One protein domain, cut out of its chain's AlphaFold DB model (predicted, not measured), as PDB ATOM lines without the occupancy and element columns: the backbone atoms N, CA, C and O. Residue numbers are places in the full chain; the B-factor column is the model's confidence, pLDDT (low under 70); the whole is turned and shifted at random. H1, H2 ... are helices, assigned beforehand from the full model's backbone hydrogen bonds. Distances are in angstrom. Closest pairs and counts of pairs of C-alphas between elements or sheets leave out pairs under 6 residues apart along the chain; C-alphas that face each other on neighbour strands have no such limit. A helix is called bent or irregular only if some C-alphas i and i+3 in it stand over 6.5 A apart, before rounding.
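AT A GLANCE: This is residues 258 to 382 of the 426 residues of the protein "Hypothetical protein" of Pinguiococcus pyrenoidosus (UniProt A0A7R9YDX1). The longest helix, H7, forms a long stalk with H1 alongside it, and at the end where H7 begins is a small head made of H3, H5 and H6. H2 runs between the stalk and the head, and H4 lies on the far side of the head from the stalk, touching no helix. The printed part has 125 residues, with seven named helices in the order H1 to H7 and no named strand, and its class is all helix. The whole is extended, with a radius of gyration of the C-alphas of 22.8 A and spans of 76 by 30 by 21 A.

IN THESE COORDINATES: H7, residues 343 to 382, is 58.1 A from first to last C-alpha; C-alpha 343 is at (149.736, 188.911, 175.296) and C-alpha 382 at (163.329, 235.174, 207.782). H1, residues 261 to 278, is 25.4 A long and begins with C-alpha 261 at (161.301, 217.533, 208.000). H2 holds residues 282 to 292, 15.2 A, and H5 residues 316 to 328, 18.2 A. H6 holds residues 333 to 341, 13.1 A. The shortest are H3, residues 295 to 298, 5.2 A, and H4, residues 303 to 308, 8.7 A. None of the helices is bent or irregular.

HOW THE PARTS SIT: H7 touches H1 with residues 353 to 371 alone, at a shallow tilt of 6 degrees, opposite ways; their closest C-alphas, of Arg 275 and Asp 357, are 6.9 A apart. With residues 343 to 350 alone H7 touches H2, at a steep tilt of 54 degrees, opposite ways, closest at the C-alphas of Leu 291 and Arg 343, 4.9 A. H6 and H7 meet only through their link. H2 and H6 are close but not clearly touching, about perpendicular at 89 degrees, with the C-alphas of Leu 291 and Ile 339 closest at 6.4 A. H2 and H5 are also close but not clearly touching, closest at the C-alphas of Val 290 and Ile 322, 7.6 A. H3 touches H6, closest at the C-alphas of Arg 295 and Cys 340, 6.2 A. H3 also touches H5, closest at the C-alphas of Asp 297 and Leu 319, 6.3 A. H4 is apart from H2, H6 and H7, among others. Every O i to N i+4 pair is within hydrogen-bond range in H1, H2, H4, H5 and H7, and 4 of 5 are in H6; H3 is too short for such a pair.

THE WHOLE: The C-alphas farthest apart, of Gln 308 and Gln 382, are 76.5 A apart. The first and last printed C-alphas, of Asp 258 and Gln 382, are 15.3 A apart. The printed part has no cut and no long link. Mean pLDDT of the printed part is 91.0, and no printed residue is under 70.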
ATOM      1  N   ASP A 258     155.231 223.515 205.950       85.50
ATOM      2  CA  ASP A 258     155.073 222.680 204.745       85.50
ATOM      3  C   ASP A 258     156.398 222.146 204.172       85.50
ATOM      4  O   ASP A 258     156.400 221.220 203.360       85.50
ATOM      5  N   TYR A 259     157.511 222.751 204.584       90.06
ATOM      6  CA  TYR A 259     158.885 222.444 204.194       90.06
ATOM      7  C   TYR A 259     159.722 221.931 205.386       90.06
ATOM      8  O   TYR A 259     160.934 221.766 205.269       90.06
ATOM      9  N   GLY A 260     159.091 221.659 206.534       90.56
ATOM     10  CA  GLY A 260     159.719 221.037 207.697       90.56
ATOM     11  C   GLY A 260     159.928 219.533 207.497       90.56
ATOM     12  O   GLY A 260     159.173 218.878 206.768       90.56
ATOM     13  N   ARG A 261     160.947 218.960 208.155       90.81
ATOM     14  CA  ARG A 261     161.301 217.533 208.000       90.81
ATOM     15  C   ARG A 261     160.135 216.585 208.265       90.81
ATOM     16  O   ARG A 261     160.041 215.573 207.571       90.81
ATOM     17  N   ASP A 262     159.256 216.884 209.221       85.56
ATOM     18  CA  ASP A 262     158.161 215.977 209.583       85.56
ATOM     19  C   ASP A 262     157.112 215.905 208.458       85.56
ATOM     20  O   ASP A 262     156.715 214.807 208.048       85.56
ATOM     21  N   ARG A 263     156.742 217.050 207.859       88.06
ATOM     22  CA  ARG A 263     155.835 217.091 206.699       88.06
ATOM     23  C   ARG A 263     156.472 216.461 205.458       88.06
ATOM     24  O   ARG A 263     155.798 215.692 204.771       88.06
ATOM     25  N   ILE A 264     157.754 216.728 205.193       89.81
ATOM     26  CA  ILE A 264     158.503 216.094 204.092       89.81
ATOM     27  C   ILE A 264     158.500 214.566 204.259       89.81
ATOM     28  O   ILE A 264     158.108 213.847 203.341       89.81
ATOM     29  N   SER A 265     158.830 214.069 205.453       87.69
ATOM     30  CA  SER A 265     158.864 212.632 205.759       87.69
ATOM     31  C   SER A 265     157.492 211.968 205.599       87.69
ATOM     32  O   SER A 265     157.400 210.850 205.088       87.69
ATOM     33  N   ALA A 266     156.414 212.654 205.998       87.25
ATOM     34  CA  ALA A 266     155.045 212.182 205.805       87.25
ATOM     35  C   ALA A 266     154.673 212.097 204.313       87.25
ATOM     36  O   ALA A 266     154.124 211.087 203.869       87.25
ATOM     37  N   ILE A 267     155.025 213.111 203.517       89.75
ATOM     38  CA  ILE A 267     154.832 213.110 202.060       89.75
ATOM     39  C   ILE A 267     155.598 211.948 201.412       89.75
ATOM     40  O   ILE A 267     155.008 211.175 200.659       89.75
ATOM     41  N   GLU A 268     156.884 211.771 201.724       88.12
ATOM     42  CA  GLU A 268     157.706 210.674 201.193       88.12
ATOM     43  C   GLU A 268     157.187 209.290 201.604       88.12
ATOM     44  O   GLU A 268     157.271 208.326 200.839       88.12
ATOM     45  N   PHE A 269     156.654 209.159 202.820       88.00
ATOM     46  CA  PHE A 269     155.974 207.948 203.267       88.00
ATOM     47  C   PHE A 269     154.713 207.676 202.435       88.00
ATOM     48  O   PHE A 269     154.548 206.569 201.921       88.00
ATOM     49  N   HIS A 270     153.856 208.679 202.236       90.94
ATOM     50  CA  HIS A 270     152.623 208.526 201.465       90.94
ATOM     51  C   HIS A 270     152.866 208.300 199.967       90.94
ATOM     52  O   HIS A 270     152.157 207.496 199.369       90.94
ATOM     53  N   LEU A 271     153.885 208.923 199.365       91.88
ATOM     54  CA  LEU A 271     154.282 208.660 197.976       91.88
ATOM     55  C   LEU A 271     154.791 207.223 197.793       91.88
ATOM     56  O   LEU A 271     154.405 206.557 196.832       91.88
ATOM     57  N   ARG A 272     155.596 206.706 198.733       88.88
ATOM     58  CA  ARG A 272     156.031 205.298 198.720       88.88
ATOM     59  C   ARG A 272     154.868 204.332 198.906       88.88
ATOM     60  O   ARG A 272     154.787 203.346 198.181       88.88
ATOM     61  N   GLU A 273     153.950 204.614 199.828       90.56
ATOM     62  CA  GLU A 273     152.761 203.782 200.040       90.56
ATOM     63  C   GLU A 273     151.829 203.808 198.816       90.56
ATOM     64  O   GLU A 273     151.312 202.769 198.409       90.56
ATOM     65  N   LEU A 274     151.685 204.962 198.156       92.00
ATOM     66  CA  LEU A 274     150.943 205.095 196.904       92.00
ATOM     67  C   LEU A 274     151.606 204.296 195.766       92.00
ATOM     68  O   LEU A 274     150.910 203.548 195.080       92.00
ATOM     69  N   ARG A 275     152.940 204.349 195.623       90.88
ATOM     70  CA  ARG A 275     153.708 203.496 194.688       90.88
ATOM     71  C   ARG A 275     153.499 202.010 194.991       90.88
ATOM     72  O   ARG A 275     153.199 201.233 194.090       90.88
ATOM     73  N   ARG A 276     153.555 201.616 196.266       89.31
ATOM     74  CA  ARG A 276     153.332 200.234 196.731       89.31
ATOM     75  C   ARG A 276     151.911 199.719 196.458       89.31
ATOM     76  O   ARG A 276     151.730 198.513 196.304       89.31
ATOM     77  N   LEU A 277     150.911 200.602 196.447       89.38
ATOM     78  CA  LEU A 277     149.508 200.262 196.180       89.38
ATOM     79  C   LEU A 277     149.148 200.279 194.686       89.38
ATOM     80  O   LEU A 277     148.254 199.537 194.284       89.38
ATOM     81  N   LEU A 278     149.818 201.110 193.882       87.75
ATOM     82  CA  LEU A 278     149.613 201.188 192.432       87.75
ATOM     83  C   LEU A 278     150.407 200.124 191.662       87.75
ATOM     84  O   LEU A 278     149.938 199.648 190.629       87.75
ATOM     85  N   LEU A 279     151.575 199.711 192.162       85.56
ATOM     86  CA  LEU A 279     152.346 198.630 191.554       85.56
ATOM     87  C   LEU A 279     151.751 197.241 191.872       85.56
ATOM     88  O   LEU A 279     151.278 196.992 192.985       85.56
ATOM     89  N   PRO A 280     151.798 196.289 190.920       89.25
ATOM     90  CA  PRO A 280     151.243 194.951 191.096       89.25
ATOM     91  C   PRO A 280     151.939 194.150 192.206       89.25
ATOM     92  O   PRO A 280     153.162 194.179 192.360       89.25
ATOM     93  N   THR A 281     151.154 193.336 192.920       90.75
ATOM     94  CA  THR A 281     151.677 192.330 193.866       90.75
ATOM     95  C   THR A 281     152.542 191.286 193.153       90.75
ATOM     96  O   THR A 281     152.394 191.088 191.948       90.75
ATOM     97  N   MET A 282     153.400 190.553 193.875       89.50
ATOM     98  CA  MET A 282     154.290 189.548 193.262       89.50
ATOM     99  C   MET A 282     153.543 188.491 192.431       89.50
ATOM    100  O   MET A 282     153.963 188.181 191.319       89.50
ATOM    101  N   THR A 283     152.388 188.005 192.897       91.38
ATOM    102  CA  THR A 283     151.535 187.082 192.126       91.38
ATOM    103  C   THR A 283     151.062 187.709 190.812       91.38
ATOM    104  O   THR A 283     151.088 187.063 189.766       91.38
ATOM    105  N   THR A 284     150.667 188.984 190.845       91.25
ATOM    106  CA  THR A 284     150.248 189.736 189.656       91.25
ATOM    107  C   THR A 284     151.432 190.011 188.722       91.25
ATOM    108  O   THR A 284     151.290 189.819 187.519       91.25
ATOM    109  N   LYS A 285     152.613 190.372 189.249       90.69
ATOM    110  CA  LYS A 285     153.855 190.542 188.471       90.69
ATOM    111  C   LYS A 285     154.204 189.272 187.698       90.69
ATOM    112  O   LYS A 285     154.450 189.352 186.500       90.69
ATOM    113  N   VAL A 286     154.166 188.104 188.348       91.38
ATOM    114  CA  VAL A 286     154.418 186.811 187.686       91.38
ATOM    115  C   VAL A 286     153.360 186.518 186.618       91.38
ATOM    116  O   VAL A 286     153.718 186.107 185.518       91.38
ATOM    117  N   ALA A 287     152.076 186.776 186.887       91.31
ATOM    118  CA  ALA A 287     151.008 186.570 185.905       91.31
ATOM    119  C   ALA A 287     151.168 187.460 184.656       91.31
ATOM    120  O   ALA A 287     151.108 186.956 183.535       91.31
ATOM    121  N   VAL A 288     151.434 188.761 184.833       91.62
ATOM    122  CA  VAL A 288     151.705 189.692 183.722       91.62
ATOM    123  C   VAL A 288     152.974 189.285 182.979       91.62
ATOM    124  O   VAL A 288     152.967 189.186 181.756       91.62
ATOM    125  N   TRP A 289     154.043 188.944 183.698       92.00
ATOM    126  CA  TRP A 289     155.282 188.468 183.091       92.00
ATOM    127  C   TRP A 289     155.074 187.208 182.239       92.00
ATOM    128  O   TRP A 289     155.632 187.146 181.146       92.00
ATOM    129  N   VAL A 290     154.241 186.249 182.662       92.31
ATOM    130  CA  VAL A 290     153.862 185.082 181.839       92.31
ATOM    131  C   VAL A 290     153.137 185.510 180.557       92.31
ATOM    132  O   VAL A 290     153.489 185.020 179.486       92.31
ATOM    133  N   LEU A 291     152.182 186.447 180.637       92.12
ATOM    134  CA  LEU A 291     151.457 186.969 179.466       92.12
ATOM    135  C   LEU A 291     152.380 187.652 178.445       92.12
ATOM    136  O   LEU A 291     152.123 187.586 177.245       92.12
ATOM    137  N   LEU A 292     153.462 188.288 178.901       91.75
ATOM    138  CA  LEU A 292     154.430 188.969 178.033       91.75
ATOM    139  C   LEU A 292     155.340 188.004 177.247       91.75
ATOM    140  O   LEU A 292     155.899 188.401 176.212       91.75
ATOM    141  N   GLN A 293     155.489 186.749 177.695       90.25
ATOM    142  CA  GLN A 293     156.364 185.765 177.047       90.25
ATOM    143  C   GLN A 293     155.854 185.352 175.662       90.25
ATOM    144  O   GLN A 293     154.666 185.414 175.351       90.25
ATOM    145  N   LYS A 294     156.776 184.921 174.798       90.69
ATOM    146  CA  LYS A 294     156.422 184.380 173.483       90.69
ATOM    147  C   LYS A 294     155.998 182.913 173.594       90.69
ATOM    148  O   LYS A 294     156.434 182.199 174.495       90.69
ATOM    149  N   ARG A 295     155.221 182.439 172.617       91.38
ATOM    150  CA  ARG A 295     154.811 181.029 172.491       91.38
ATOM    151  C   ARG A 295     156.014 180.083 172.475       91.38
ATOM    152  O   ARG A 295     155.996 179.048 173.131       91.38
ATOM    153  N   GLU A 296     157.072 180.460 171.763       90.62
ATOM    154  CA  GLU A 296     158.309 179.681 171.652       90.62
ATOM    155  C   GLU A 296     159.073 179.627 172.985       90.62
ATOM    156  O   GLU A 296     159.664 178.600 173.307       90.62
ATOM    157  N   ASP A 297     159.020 180.709 173.772       91.06
ATOM    158  CA  ASP A 297     159.641 180.789 175.098       91.06
ATOM    159  C   ASP A 297     158.879 179.913 176.119       91.06
ATOM    160  O   ASP A 297     159.499 179.205 176.907       91.06
ATOM    161  N   LEU A 298     157.538 179.915 176.075       89.50
ATOM    162  CA  LEU A 298     156.658 179.129 176.961       89.50
ATOM    163  C   LEU A 298     156.672 177.619 176.672       89.50
ATOM    164  O   LEU A 298     156.477 176.810 177.579       89.50
ATOM    165  N   LEU A 299     156.892 177.229 175.414       90.56
ATOM    166  CA  LEU A 299     157.007 175.827 174.992       90.56
ATOM    167  C   LEU A 299     158.459 175.315 174.974       90.56
ATOM    168  O   LEU A 299     158.697 174.171 174.586       90.56
ATOM    169  N   CYS A 300     159.429 176.139 175.376       88.56
ATOM    170  CA  CYS A 300     160.837 175.762 175.421       88.56
ATOM    171  C   CYS A 300     161.087 174.647 176.453       88.56
ATOM    172  O   CYS A 300     160.577 174.708 177.572       88.56
ATOM    173  N   ASP A 301     161.928 173.665 176.108       87.94
ATOM    174  CA  ASP A 301     162.471 172.703 177.073       87.94
ATOM    175  C   ASP A 301     164.000 172.854 177.203       87.94
ATOM    176  O   ASP A 301     164.749 172.276 176.408       87.94
ATOM    177  N   PRO A 302     164.485 173.608 178.209       87.06
ATOM    178  CA  PRO A 302     165.904 173.770 178.524       87.06
ATOM    179  C   PRO A 302     166.678 172.470 178.783       87.06
ATOM    180  O   PRO A 302     167.907 172.476 178.697       87.06
ATOM    181  N   SER A 303     166.004 171.344 179.065       85.19
ATOM    182  CA  SER A 303     166.668 170.032 179.147       85.19
ATOM    183  C   SER A 303     167.384 169.676 177.840       85.19
ATOM    184  O   SER A 303     168.464 169.083 177.878       85.19
ATOM    185  N   ARG A 304     166.852 170.125 176.690       84.81
ATOM    186  CA  ARG A 304     167.441 169.890 175.365       84.81
ATOM    187  C   ARG A 304     168.909 170.306 175.296       84.81
ATOM    188  O   ARG A 304     169.710 169.557 174.747       84.81
ATOM    189  N   TRP A 305     169.280 171.459 175.857       85.88
ATOM    190  CA  TRP A 305     170.653 171.967 175.752       85.88
ATOM    191  C   TRP A 305     171.657 171.044 176.451       85.88
ATOM    192  O   TRP A 305     172.743 170.793 175.933       85.88
ATOM    193  N   LYS A 306     171.256 170.462 177.589       82.12
ATOM    194  CA  LYS A 306     172.058 169.505 178.366       82.12
ATOM    195  C   LYS A 306     172.148 168.139 177.669       82.12
ATOM    196  O   LYS A 306     173.202 167.513 177.709       82.12
ATOM    197  N   GLU A 307     171.078 167.697 177.008       84.12
ATOM    198  CA  GLU A 307     171.016 166.404 176.304       84.12
ATOM    199  C   GLU A 307     171.691 166.413 174.923       84.12
ATOM    200  O   GLU A 307     172.294 165.419 174.525       84.12
ATOM    201  N   GLN A 308     171.593 167.523 174.187       81.88
ATOM    202  CA  GLN A 308     172.098 167.660 172.813       81.88
ATOM    203  C   GLN A 308     173.461 168.365 172.737       81.88
ATOM    204  O   GLN A 308     174.052 168.441 171.662       81.88
ATOM    205  N   GLY A 309     173.983 168.861 173.866       82.62
ATOM    206  CA  GLY A 309     175.248 169.601 173.922       82.62
ATOM    207  C   GLY A 309     175.181 170.983 173.261       82.62
ATOM    208  O   GLY A 309     176.211 171.515 172.852       82.62
ATOM    209  N   GLU A 310     173.980 171.553 173.124       85.69
ATOM    210  CA  GLU A 310     173.789 172.894 172.565       85.69
ATOM    211  C   GLU A 310     174.257 173.965 173.562       85.69
ATOM    212  O   GLU A 310     174.094 173.834 174.777       85.69
ATOM    213  N   VAL A 311     174.812 175.065 173.046       86.25
ATOM    214  CA  VAL A 311     175.158 176.223 173.879       86.25
ATOM    215  C   VAL A 311     173.857 176.902 174.329       86.25
ATOM    216  O   VAL A 311     173.068 177.297 173.467       86.25
ATOM    217  N   PRO A 312     173.610 177.063 175.644       86.25
ATOM    218  CA  PRO A 312     172.393 177.700 176.129       86.25
ATOM    219  C   PRO A 312     172.322 179.171 175.676       86.25
ATOM    220  O   PRO A 312     173.347 179.862 175.655       86.25
ATOM    221  N   PRO A 313     171.132 179.682 175.314       87.56
ATOM    222  CA  PRO A 313     170.973 181.054 174.848       87.56
ATOM    223  C   PRO A 313     171.176 182.069 175.992       87.56
ATOM    224  O   PRO A 313     171.023 181.717 177.164       87.56
ATOM    225  N   PRO A 314     171.433 183.360 175.696       88.81
ATOM    226  CA  PRO A 314     171.667 184.385 176.725       88.81
ATOM    227  C   PRO A 314     170.522 184.567 177.737       88.81
ATOM    228  O   PRO A 314     170.736 185.089 178.825       88.81
ATOM    229  N   ASN A 315     169.304 184.143 177.388       87.50
ATOM    230  CA  ASN A 315     168.110 184.183 178.234       87.50
ATOM    231  C   ASN A 315     167.777 182.826 178.898       87.50
ATOM    232  O   ASN A 315     166.653 182.653 179.370       87.50
ATOM    233  N   ALA A 316     168.717 181.875 178.950       89.12
ATOM    234  CA  ALA A 316     168.498 180.515 179.454       89.12
ATOM    235  C   ALA A 316     167.824 180.460 180.835       89.12
ATOM    236  O   ALA A 316     166.797 179.805 180.968       89.12
ATOM    237  N   SER A 317     168.313 181.209 181.830       89.12
ATOM    238  CA  SER A 317     167.736 181.208 183.188       89.12
ATOM    239  C   SER A 317     166.287 181.710 183.234       89.12
ATOM    240  O   SER A 317     165.496 181.260 184.059       89.12
ATOM    241  N   ARG A 318     165.908 182.611 182.315       89.44
ATOM    242  CA  ARG A 318     164.517 183.065 182.154       89.44
ATOM    243  C   ARG A 318     163.639 181.928 181.627       89.44
ATOM    244  O   ARG A 318     162.527 181.750 182.103       89.44
ATOM    245  N   LEU A 319     164.142 181.166 180.655       91.50
ATOM    246  CA  LEU A 319     163.445 180.026 180.049       91.50
ATOM    247  C   LEU A 319     163.349 178.826 181.008       91.50
ATOM    248  O   LEU A 319     162.313 178.167 181.044       91.50
ATOM    249  N   GLU A 320     164.378 178.582 181.828       91.44
ATOM    250  CA  GLU A 320     164.337 177.606 182.930       91.44
ATOM    251  C   GLU A 320     163.220 177.962 183.930       91.44
ATOM    252  O   GLU A 320     162.340 177.136 184.161       91.44
ATOM    253  N   LEU A 321     163.154 179.214 184.403       91.69
ATOM    254  CA  LEU A 321     162.092 179.675 185.312       91.69
ATOM    255  C   LEU A 321     160.676 179.546 184.713       91.69
ATOM    256  O   LEU A 321     159.744 179.150 185.413       91.69
ATOM    257  N   ILE A 322     160.502 179.865 183.423       91.94
ATOM    258  CA  ILE A 322     159.215 179.707 182.723       91.94
ATOM    259  C   ILE A 322     158.803 178.231 182.670       91.94
ATOM    260  O   ILE A 322     157.653 177.905 182.966       91.94
ATOM    261  N   ASN A 323     159.726 177.333 182.314       91.38
ATOM    262  CA  ASN A 323     159.438 175.904 182.216       91.38
ATOM    263  C   ASN A 323     159.149 175.284 183.593       91.38
ATOM    264  O   ASN A 323     158.227 174.482 183.720       91.38
ATOM    265  N   ASP A 324     159.860 175.696 184.644       92.88
ATOM    266  CA  ASP A 324     159.589 175.243 186.011       92.88
ATOM    267  C   ASP A 324     158.211 175.710 186.505       92.88
ATOM    268  O   ASP A 324     157.455 174.918 187.079       92.88
ATOM    269  N   LEU A 325     157.816 176.955 186.212       92.19
ATOM    270  CA  LEU A 325     156.463 177.450 186.489       92.19
ATOM    271  C   LEU A 325     155.405 176.660 185.699       92.19
ATOM    272  O   LEU A 325     154.387 176.247 186.250       92.19
ATOM    273  N   ARG A 326     155.666 176.395 184.415       93.19
ATOM    274  CA  ARG A 326     154.775 175.625 183.542       93.19
ATOM    275  C   ARG A 326     154.584 174.187 184.041       93.19
ATOM    276  O   ARG A 326     153.456 173.696 184.057       93.19
ATOM    277  N   ARG A 327     155.670 173.522 184.453       92.94
ATOM    278  CA  ARG A 327     155.674 172.151 184.994       92.94
ATOM    279  C   ARG A 327     154.977 172.078 186.351       92.94
ATOM    280  O   ARG A 327     154.138 171.207 186.540       92.94
ATOM    281  N   SER A 328     155.287 172.994 187.269       95.06
ATOM    282  CA  SER A 328     154.701 173.019 188.622       95.06
ATOM    283  C   SER A 328     153.208 173.366 188.650       95.06
ATOM    284  O   SER A 328     152.507 172.931 189.560       95.06
ATOM    285  N   LEU A 329     152.710 174.099 187.648       93.25
ATOM    286  CA  LEU A 329     151.285 174.396 187.453       93.25
ATOM    287  C   LEU A 329     150.580 173.446 186.460       93.25
ATOM    288  O   LEU A 329     149.423 173.681 186.120       93.25
ATOM    289  N   GLU A 330     151.267 172.400 185.982       95.56
ATOM    290  CA  GLU A 330     150.753 171.387 185.038       95.56
ATOM    291  C   GLU A 330     150.120 171.972 183.748       95.56
ATOM    292  O   GLU A 330     149.143 171.448 183.209       95.56
ATOM    293  N   ILE A 331     150.679 173.069 183.219       93.50
ATOM    294  CA  ILE A 331     150.096 173.810 182.087       93.50
ATOM    295  C   ILE A 331     150.332 173.067 180.758       93.50
ATOM    296  O   ILE A 331     151.463 172.938 180.264       93.50
ATOM    297  N   SER A 332     149.235 172.617 180.143       94.94
ATOM    298  CA  SER A 332     149.226 171.932 178.843       94.94
ATOM    299  C   SER A 332     149.510 172.872 177.664       94.94
ATOM    300  O   SER A 332     149.231 174.068 177.729       94.94
ATOM    301  N   ASP A 333     150.001 172.327 176.544       93.56
ATOM    302  CA  ASP A 333     150.292 173.107 175.328       93.56
ATOM    303  C   ASP A 333     149.069 173.911 174.848       93.56
ATOM    304  O   ASP A 333     149.188 175.079 174.496       93.56
ATOM    305  N   ALA A 334     147.869 173.324 174.914       94.44
ATOM    306  CA  ALA A 334     146.627 173.996 174.530       94.44
ATOM    307  C   ALA A 334     146.280 175.194 175.439       94.44
ATOM    308  O   ALA A 334     145.700 176.171 174.971       94.44
ATOM    309  N   GLN A 335     146.651 175.147 176.724       94.38
ATOM    310  CA  GLN A 335     146.529 176.296 177.627       94.38
ATOM    311  C   GLN A 335     147.596 177.356 177.332       94.38
ATOM    312  O   GLN A 335     147.291 178.540 177.429       94.38
ATOM    313  N   VAL A 336     148.809 176.963 176.921       94.12
ATOM    314  CA  VAL A 336     149.840 177.914 176.468       94.12
ATOM    315  C   VAL A 336     149.365 178.697 175.238       94.12
ATOM    316  O   VAL A 336     149.524 179.916 175.212       94.12
ATOM    317  N   GLU A 337     148.722 178.042 174.264       93.50
ATOM    318  CA  GLU A 337     148.109 178.733 173.114       93.50
ATOM    319  C   GLU A 337     147.058 179.768 173.551       93.50
ATOM    320  O   GLU A 337     147.006 180.865 172.997       93.50
ATOM    321  N   GLU A 338     146.226 179.446 174.548       94.75
ATOM    322  CA  GLU A 338     145.202 180.365 175.063       94.75
ATOM    323  C   GLU A 338     145.826 181.559 175.803       94.75
ATOM    324  O   GLU A 338     145.472 182.703 175.531       94.75
ATOM    325  N   ILE A 339     146.815 181.308 176.669       93.12
ATOM    326  CA  ILE A 339     147.582 182.340 177.387       93.12
ATOM    327  C   ILE A 339     148.232 183.317 176.393       93.12
ATOM    328  O   ILE A 339     148.159 184.530 176.583       93.12
ATOM    329  N   CYS A 340     148.801 182.812 175.293       93.44
ATOM    330  CA  CYS A 340     149.454 183.640 174.276       93.44
ATOM    331  C   CYS A 340     148.504 184.624 173.567       93.44
ATOM    332  O   CYS A 340     148.971 185.650 173.067       93.44
ATOM    333  N   LYS A 341     147.187 184.367 173.526       94.44
ATOM    334  CA  LYS A 341     146.208 185.302 172.931       94.44
ATOM    335  C   LYS A 341     146.081 186.596 173.739       94.44
ATOM    336  O   LYS A 341     145.888 187.656 173.154       94.44
ATOM    337  N   HIS A 342     146.256 186.510 175.056       93.75
ATOM    338  CA  HIS A 342     146.154 187.629 175.998       93.75
ATOM    339  C   HIS A 342     147.444 188.458 176.123       93.75
ATOM    340  O   HIS A 342     147.528 189.385 176.927       93.75
ATOM    341  N   ARG A 343     148.461 188.176 175.297       93.50
ATOM    342  CA  ARG A 343     149.736 188.911 175.296       93.50
ATOM    343  C   ARG A 343     149.585 190.405 174.987       93.50
ATOM    344  O   ARG A 343     150.383 191.201 175.470       93.50
ATOM    345  N   LYS A 344     148.568 190.796 174.208       93.12
ATOM    346  CA  LYS A 344     148.244 192.212 173.953       93.12
ATOM    347  C   LYS A 344     147.759 192.908 175.227       93.12
ATOM    348  O   LYS A 344     148.281 193.960 175.569       93.12
ATOM    349  N   ASP A 345     146.848 192.268 175.954       92.50
ATOM    350  CA  ASP A 345     146.306 192.759 177.227       92.50
ATOM    351  C   ASP A 345     147.424 192.909 178.283       92.50
ATOM    352  O   ASP A 345     147.448 193.868 179.050       92.50
ATOM    353  N   GLY A 346     148.396 191.985 178.284       92.44
ATOM    354  CA  GLY A 346     149.591 192.063 179.131       92.44
ATOM    355  C   GLY A 346     150.508 193.253 178.811       92.44
ATOM    356  O   GLY A 346     151.027 193.872 179.737       92.44
ATOM    357  N   LEU A 347     150.679 193.595 177.527       93.06
ATOM    358  CA  LEU A 347     151.465 194.758 177.086       93.06
ATOM    359  C   LEU A 347     150.779 196.085 177.448       93.06
ATOM    360  O   LEU A 347     151.440 196.985 177.956       93.06
ATOM    361  N   GLU A 348     149.463 196.189 177.245       94.31
ATOM    362  CA  GLU A 348     148.682 197.375 177.639       94.31
ATOM    363  C   GLU A 348     148.730 197.605 179.157       94.31
ATOM    364  O   GLU A 348     148.837 198.739 179.622       94.31
ATOM    365  N   LEU A 349     148.712 196.528 179.949       91.75
ATOM    366  CA  LEU A 349     148.858 196.622 181.398       91.75
ATOM    367  C   LEU A 349     150.285 197.013 181.826       91.75
ATOM    368  O   LEU A 349     150.431 197.794 182.762       91.75
ATOM    369  N   GLU A 350     151.331 196.511 181.159       91.50
ATOM    370  CA  GLU A 350     152.720 196.938 181.405       91.50
ATOM    371  C   GLU A 350     152.910 198.437 181.109       91.50
ATOM    372  O   GLU A 350     153.530 199.146 181.905       91.50
ATOM    373  N   GLU A 351     152.320 198.934 180.018       93.38
ATOM    374  CA  GLU A 351     152.333 200.351 179.636       93.38
ATOM    375  C   GLU A 351     151.663 201.230 180.703       93.38
ATOM    376  O   GLU A 351     152.319 202.108 181.263       93.38
ATOM    377  N   ILE A 352     150.414 200.931 181.085       91.75
ATOM    378  CA  ILE A 352     149.667 201.687 182.113       91.75
ATOM    379  C   ILE A 352     150.400 201.696 183.465       91.75
ATOM    380  O   ILE A 352     150.420 202.713 184.165       91.75
ATOM    381  N   LEU A 353     151.014 200.574 183.852       90.94
ATOM    382  CA  LEU A 353     151.800 200.491 185.084       90.94
ATOM    383  C   LEU A 353     153.074 201.340 185.006       90.94
ATOM    384  O   LEU A 353     153.382 202.049 185.963       90.94
ATOM    385  N   SER A 354     153.778 201.325 183.869       91.50
ATOM    386  CA  SER A 354     154.956 202.171 183.657       91.50
ATOM    387  C   SER A 354     154.604 203.661 183.621       91.50
ATOM    388  O   SER A 354     155.365 204.469 184.150       91.50
ATOM    389  N   GLU A 355     153.475 204.043 183.020       93.25
ATOM    390  CA  GLU A 355     152.992 205.429 183.028       93.25
ATOM    391  C   GLU A 355     152.636 205.890 184.445       93.25
ATOM    392  O   GLU A 355     153.027 206.982 184.857       93.25
ATOM    393  N   SER A 356     151.946 205.036 185.208       91.62
ATOM    394  CA  SER A 356     151.577 205.309 186.603       91.62
ATOM    395  C   SER A 356     152.812 205.547 187.473       91.62
ATOM    396  O   SER A 356     152.845 206.500 188.249       91.62
ATOM    397  N   ASP A 357     153.851 204.727 187.307       91.75
ATOM    398  CA  ASP A 357     155.110 204.843 188.044       91.75
ATOM    399  C   ASP A 357     155.855 206.150 187.700       91.75
ATOM    400  O   ASP A 357     156.248 206.905 188.590       91.75
ATOM    401  N   VAL A 358     155.934 206.501 186.409       94.12
ATOM    402  CA  VAL A 358     156.525 207.769 185.935       94.12
ATOM    403  C   VAL A 358     155.747 208.997 186.432       94.12
ATOM    404  O   VAL A 358     156.349 210.037 186.709       94.12
ATOM    405  N   LEU A 359     154.418 208.919 186.552       94.50
ATOM    406  CA  LEU A 359     153.606 210.001 187.118       94.50
ATOM    407  C   LEU A 359     153.876 210.203 188.616       94.50
ATOM    408  O   LEU A 359     153.928 211.348 189.069       94.50
ATOM    409  N   LEU A 360     154.099 209.124 189.373       93.62
ATOM    410  CA  LEU A 360     154.493 209.209 190.783       93.62
ATOM    411  C   LEU A 360     155.892 209.798 190.955       93.62
ATOM    412  O   LEU A 360     156.087 210.627 191.841       93.62
ATOM    413  N   GLU A 361     156.850 209.416 190.109       94.19
ATOM    414  CA  GLU A 361     158.200 209.986 190.155       94.19
ATOM    415  C   GLU A 361     158.184 211.488 189.843       94.19
ATOM    416  O   GLU A 361     158.764 212.262 190.601       94.19
ATOM    417  N   LYS A 362     157.425 211.926 188.827       96.12
ATOM    418  CA  LYS A 362     157.208 213.358 188.532       96.12
ATOM    419  C   LYS A 362     156.542 214.114 189.681       96.12
ATOM    420  O   LYS A 362     156.909 215.252 189.966       96.12
ATOM    421  N   LEU A 363     155.557 213.508 190.347       95.50
ATOM    422  CA  LEU A 363     154.939 214.109 191.531       95.50
ATOM    423  C   LEU A 363     155.960 214.234 192.672       95.50
ATOM    424  O   LEU A 363     156.029 215.277 193.316       95.50
ATOM    425  N   GLY A 364     156.787 213.207 192.886       94.50
ATOM    426  CA  GLY A 364     157.867 213.223 193.870       94.50
ATOM    427  C   GLY A 364     158.904 214.315 193.605       94.50
ATOM    428  O   GLY A 364     159.220 215.074 194.522       94.50
ATOM    429  N   THR A 365     159.381 214.456 192.363       95.69
ATOM    430  CA  THR A 365     160.325 215.528 192.001       95.69
ATOM    431  C   THR A 365     159.701 216.903 192.200       95.69
ATOM    432  O   THR A 365     160.291 217.725 192.890       95.69
ATOM    433  N   HIS A 366     158.476 217.135 191.715       95.81
ATOM    434  CA  HIS A 366     157.806 218.429 191.874       95.81
ATOM    435  C   HIS A 366     157.539 218.807 193.333       95.81
ATOM    436  O   HIS A 366     157.658 219.977 193.692       95.81
ATOM    437  N   VAL A 367     157.183 217.851 194.196       93.81
ATOM    438  CA  VAL A 367     156.973 218.151 195.620       93.81
ATOM    439  C   VAL A 367     158.303 218.402 196.337       93.81
ATOM    440  O   VAL A 367     158.362 219.303 197.175       93.81
ATOM    441  N   SER A 368     159.370 217.685 195.975       92.88
ATOM    442  CA  SER A 368     160.727 217.935 196.481       92.88
ATOM    443  C   SER A 368     161.239 219.323 196.076       92.88
ATOM    444  O   SER A 368     161.606 220.116 196.942       92.88
ATOM    445  N   GLU A 369     161.148 219.670 194.786       94.81
ATOM    446  CA  GLU A 369     161.475 220.995 194.241       94.81
ATOM    447  C   GLU A 369     160.684 222.100 194.957       94.81
ATOM    448  O   GLU A 369     161.276 223.032 195.497       94.81
ATOM    449  N   LYS A 370     159.354 221.954 195.059       94.38
ATOM    450  CA  LYS A 370     158.481 222.894 195.780       94.38
ATOM    451  C   LYS A 370     158.924 223.089 197.231       94.38
ATOM    452  O   LYS A 370     158.911 224.214 197.720       94.38
ATOM    453  N   ASN A 371     159.265 222.015 197.941       93.00
ATOM    454  CA  ASN A 371     159.674 222.097 199.344       93.00
ATOM    455  C   ASN A 371     161.044 222.774 199.495       93.00
ATOM    456  O   ASN A 371     161.188 223.621 200.371       93.00
ATOM    457  N   ALA A 372     162.003 222.479 198.612       92.75
ATOM    458  CA  ALA A 372     163.310 223.131 198.596       92.75
ATOM    459  C   ALA A 372     163.204 224.637 198.292       92.75
ATOM    460  O   ALA A 372     163.766 225.448 199.023       92.75
ATOM    461  N   THR A 373     162.423 225.027 197.277       94.75
ATOM    462  CA  THR A 373     162.187 226.444 196.948       94.75
ATOM    463  C   THR A 373     161.455 227.188 198.070       94.75
ATOM    464  O   THR A 373     161.749 228.356 198.314       94.75
ATOM    465  N   LEU A 374     160.520 226.536 198.774       93.19
ATOM    466  CA  LEU A 374     159.851 227.136 199.934       93.19
ATOM    467  C   LEU A 374     160.799 227.322 201.124       93.19
ATOM    468  O   LEU A 374     160.735 228.372 201.760       93.19
ATOM    469  N   ASP A 375     161.666 226.349 201.419       91.81
ATOM    470  CA  ASP A 375     162.670 226.484 202.481       91.81
ATOM    471  C   ASP A 375     163.663 227.607 202.155       91.81
ATOM    472  O   ASP A 375     163.869 228.495 202.977       91.81
ATOM    473  N   GLU A 376     164.206 227.649 200.934       93.69
ATOM    474  CA  GLU A 376     165.115 228.711 200.486       93.69
ATOM    475  C   GLU A 376     164.462 230.101 200.586       93.69
ATOM    476  O   GLU A 376     164.943 230.954 201.335       93.69
ATOM    477  N   ALA A 377     163.313 230.308 199.933       92.75
ATOM    478  CA  ALA A 377     162.627 231.602 199.924       92.75
ATOM    479  C   ALA A 377     162.169 232.046 201.324       92.75
ATOM    480  O   ALA A 377     162.215 233.234 201.655       92.75
ATOM    481  N   MET A 378     161.732 231.114 202.177       91.00
ATOM    482  CA  MET A 378     161.300 231.459 203.527       91.00
ATOM    483  C   MET A 378     162.490 231.712 204.462       91.00
ATOM    484  O   MET A 378     162.400 232.602 205.308       91.00
ATOM    485  N   ASN A 379     163.621 231.023 204.287       89.38
ATOM    486  CA  ASN A 379     164.866 231.333 204.995       89.38
ATOM    487  C   ASN A 379     165.426 232.705 204.574       89.38
ATOM    488  O   ASN A 379     165.866 233.461 205.442       89.38
ATOM    489  N   GLU A 380     165.345 233.082 203.291       91.88
ATOM    490  CA  GLU A 380     165.692 234.436 202.828       91.88
ATOM    491  C   GLU A 380     164.845 235.504 203.532       91.88
ATOM    492  O   GLU A 380     165.396 236.417 204.153       91.88
ATOM    493  N   VAL A 381     163.514 235.370 203.514       89.31
ATOM    494  CA  VAL A 381     162.597 236.315 204.178       89.31
ATOM    495  C   VAL A 381     162.832 236.367 205.691       89.31
ATOM    496  O   VAL A 381     162.869 237.457 206.269       89.31
ATOM    497  N   GLN A 382     163.033 235.219 206.347       88.25
ATOM    498  CA  GLN A 382     163.329 235.174 207.782       88.25
ATOM    499  C   GLN A 382     164.688 235.797 208.131       88.25
ATOM    500  O   GLN A 382     164.799 236.407 209.191       88.25
TER     501      GLN A 382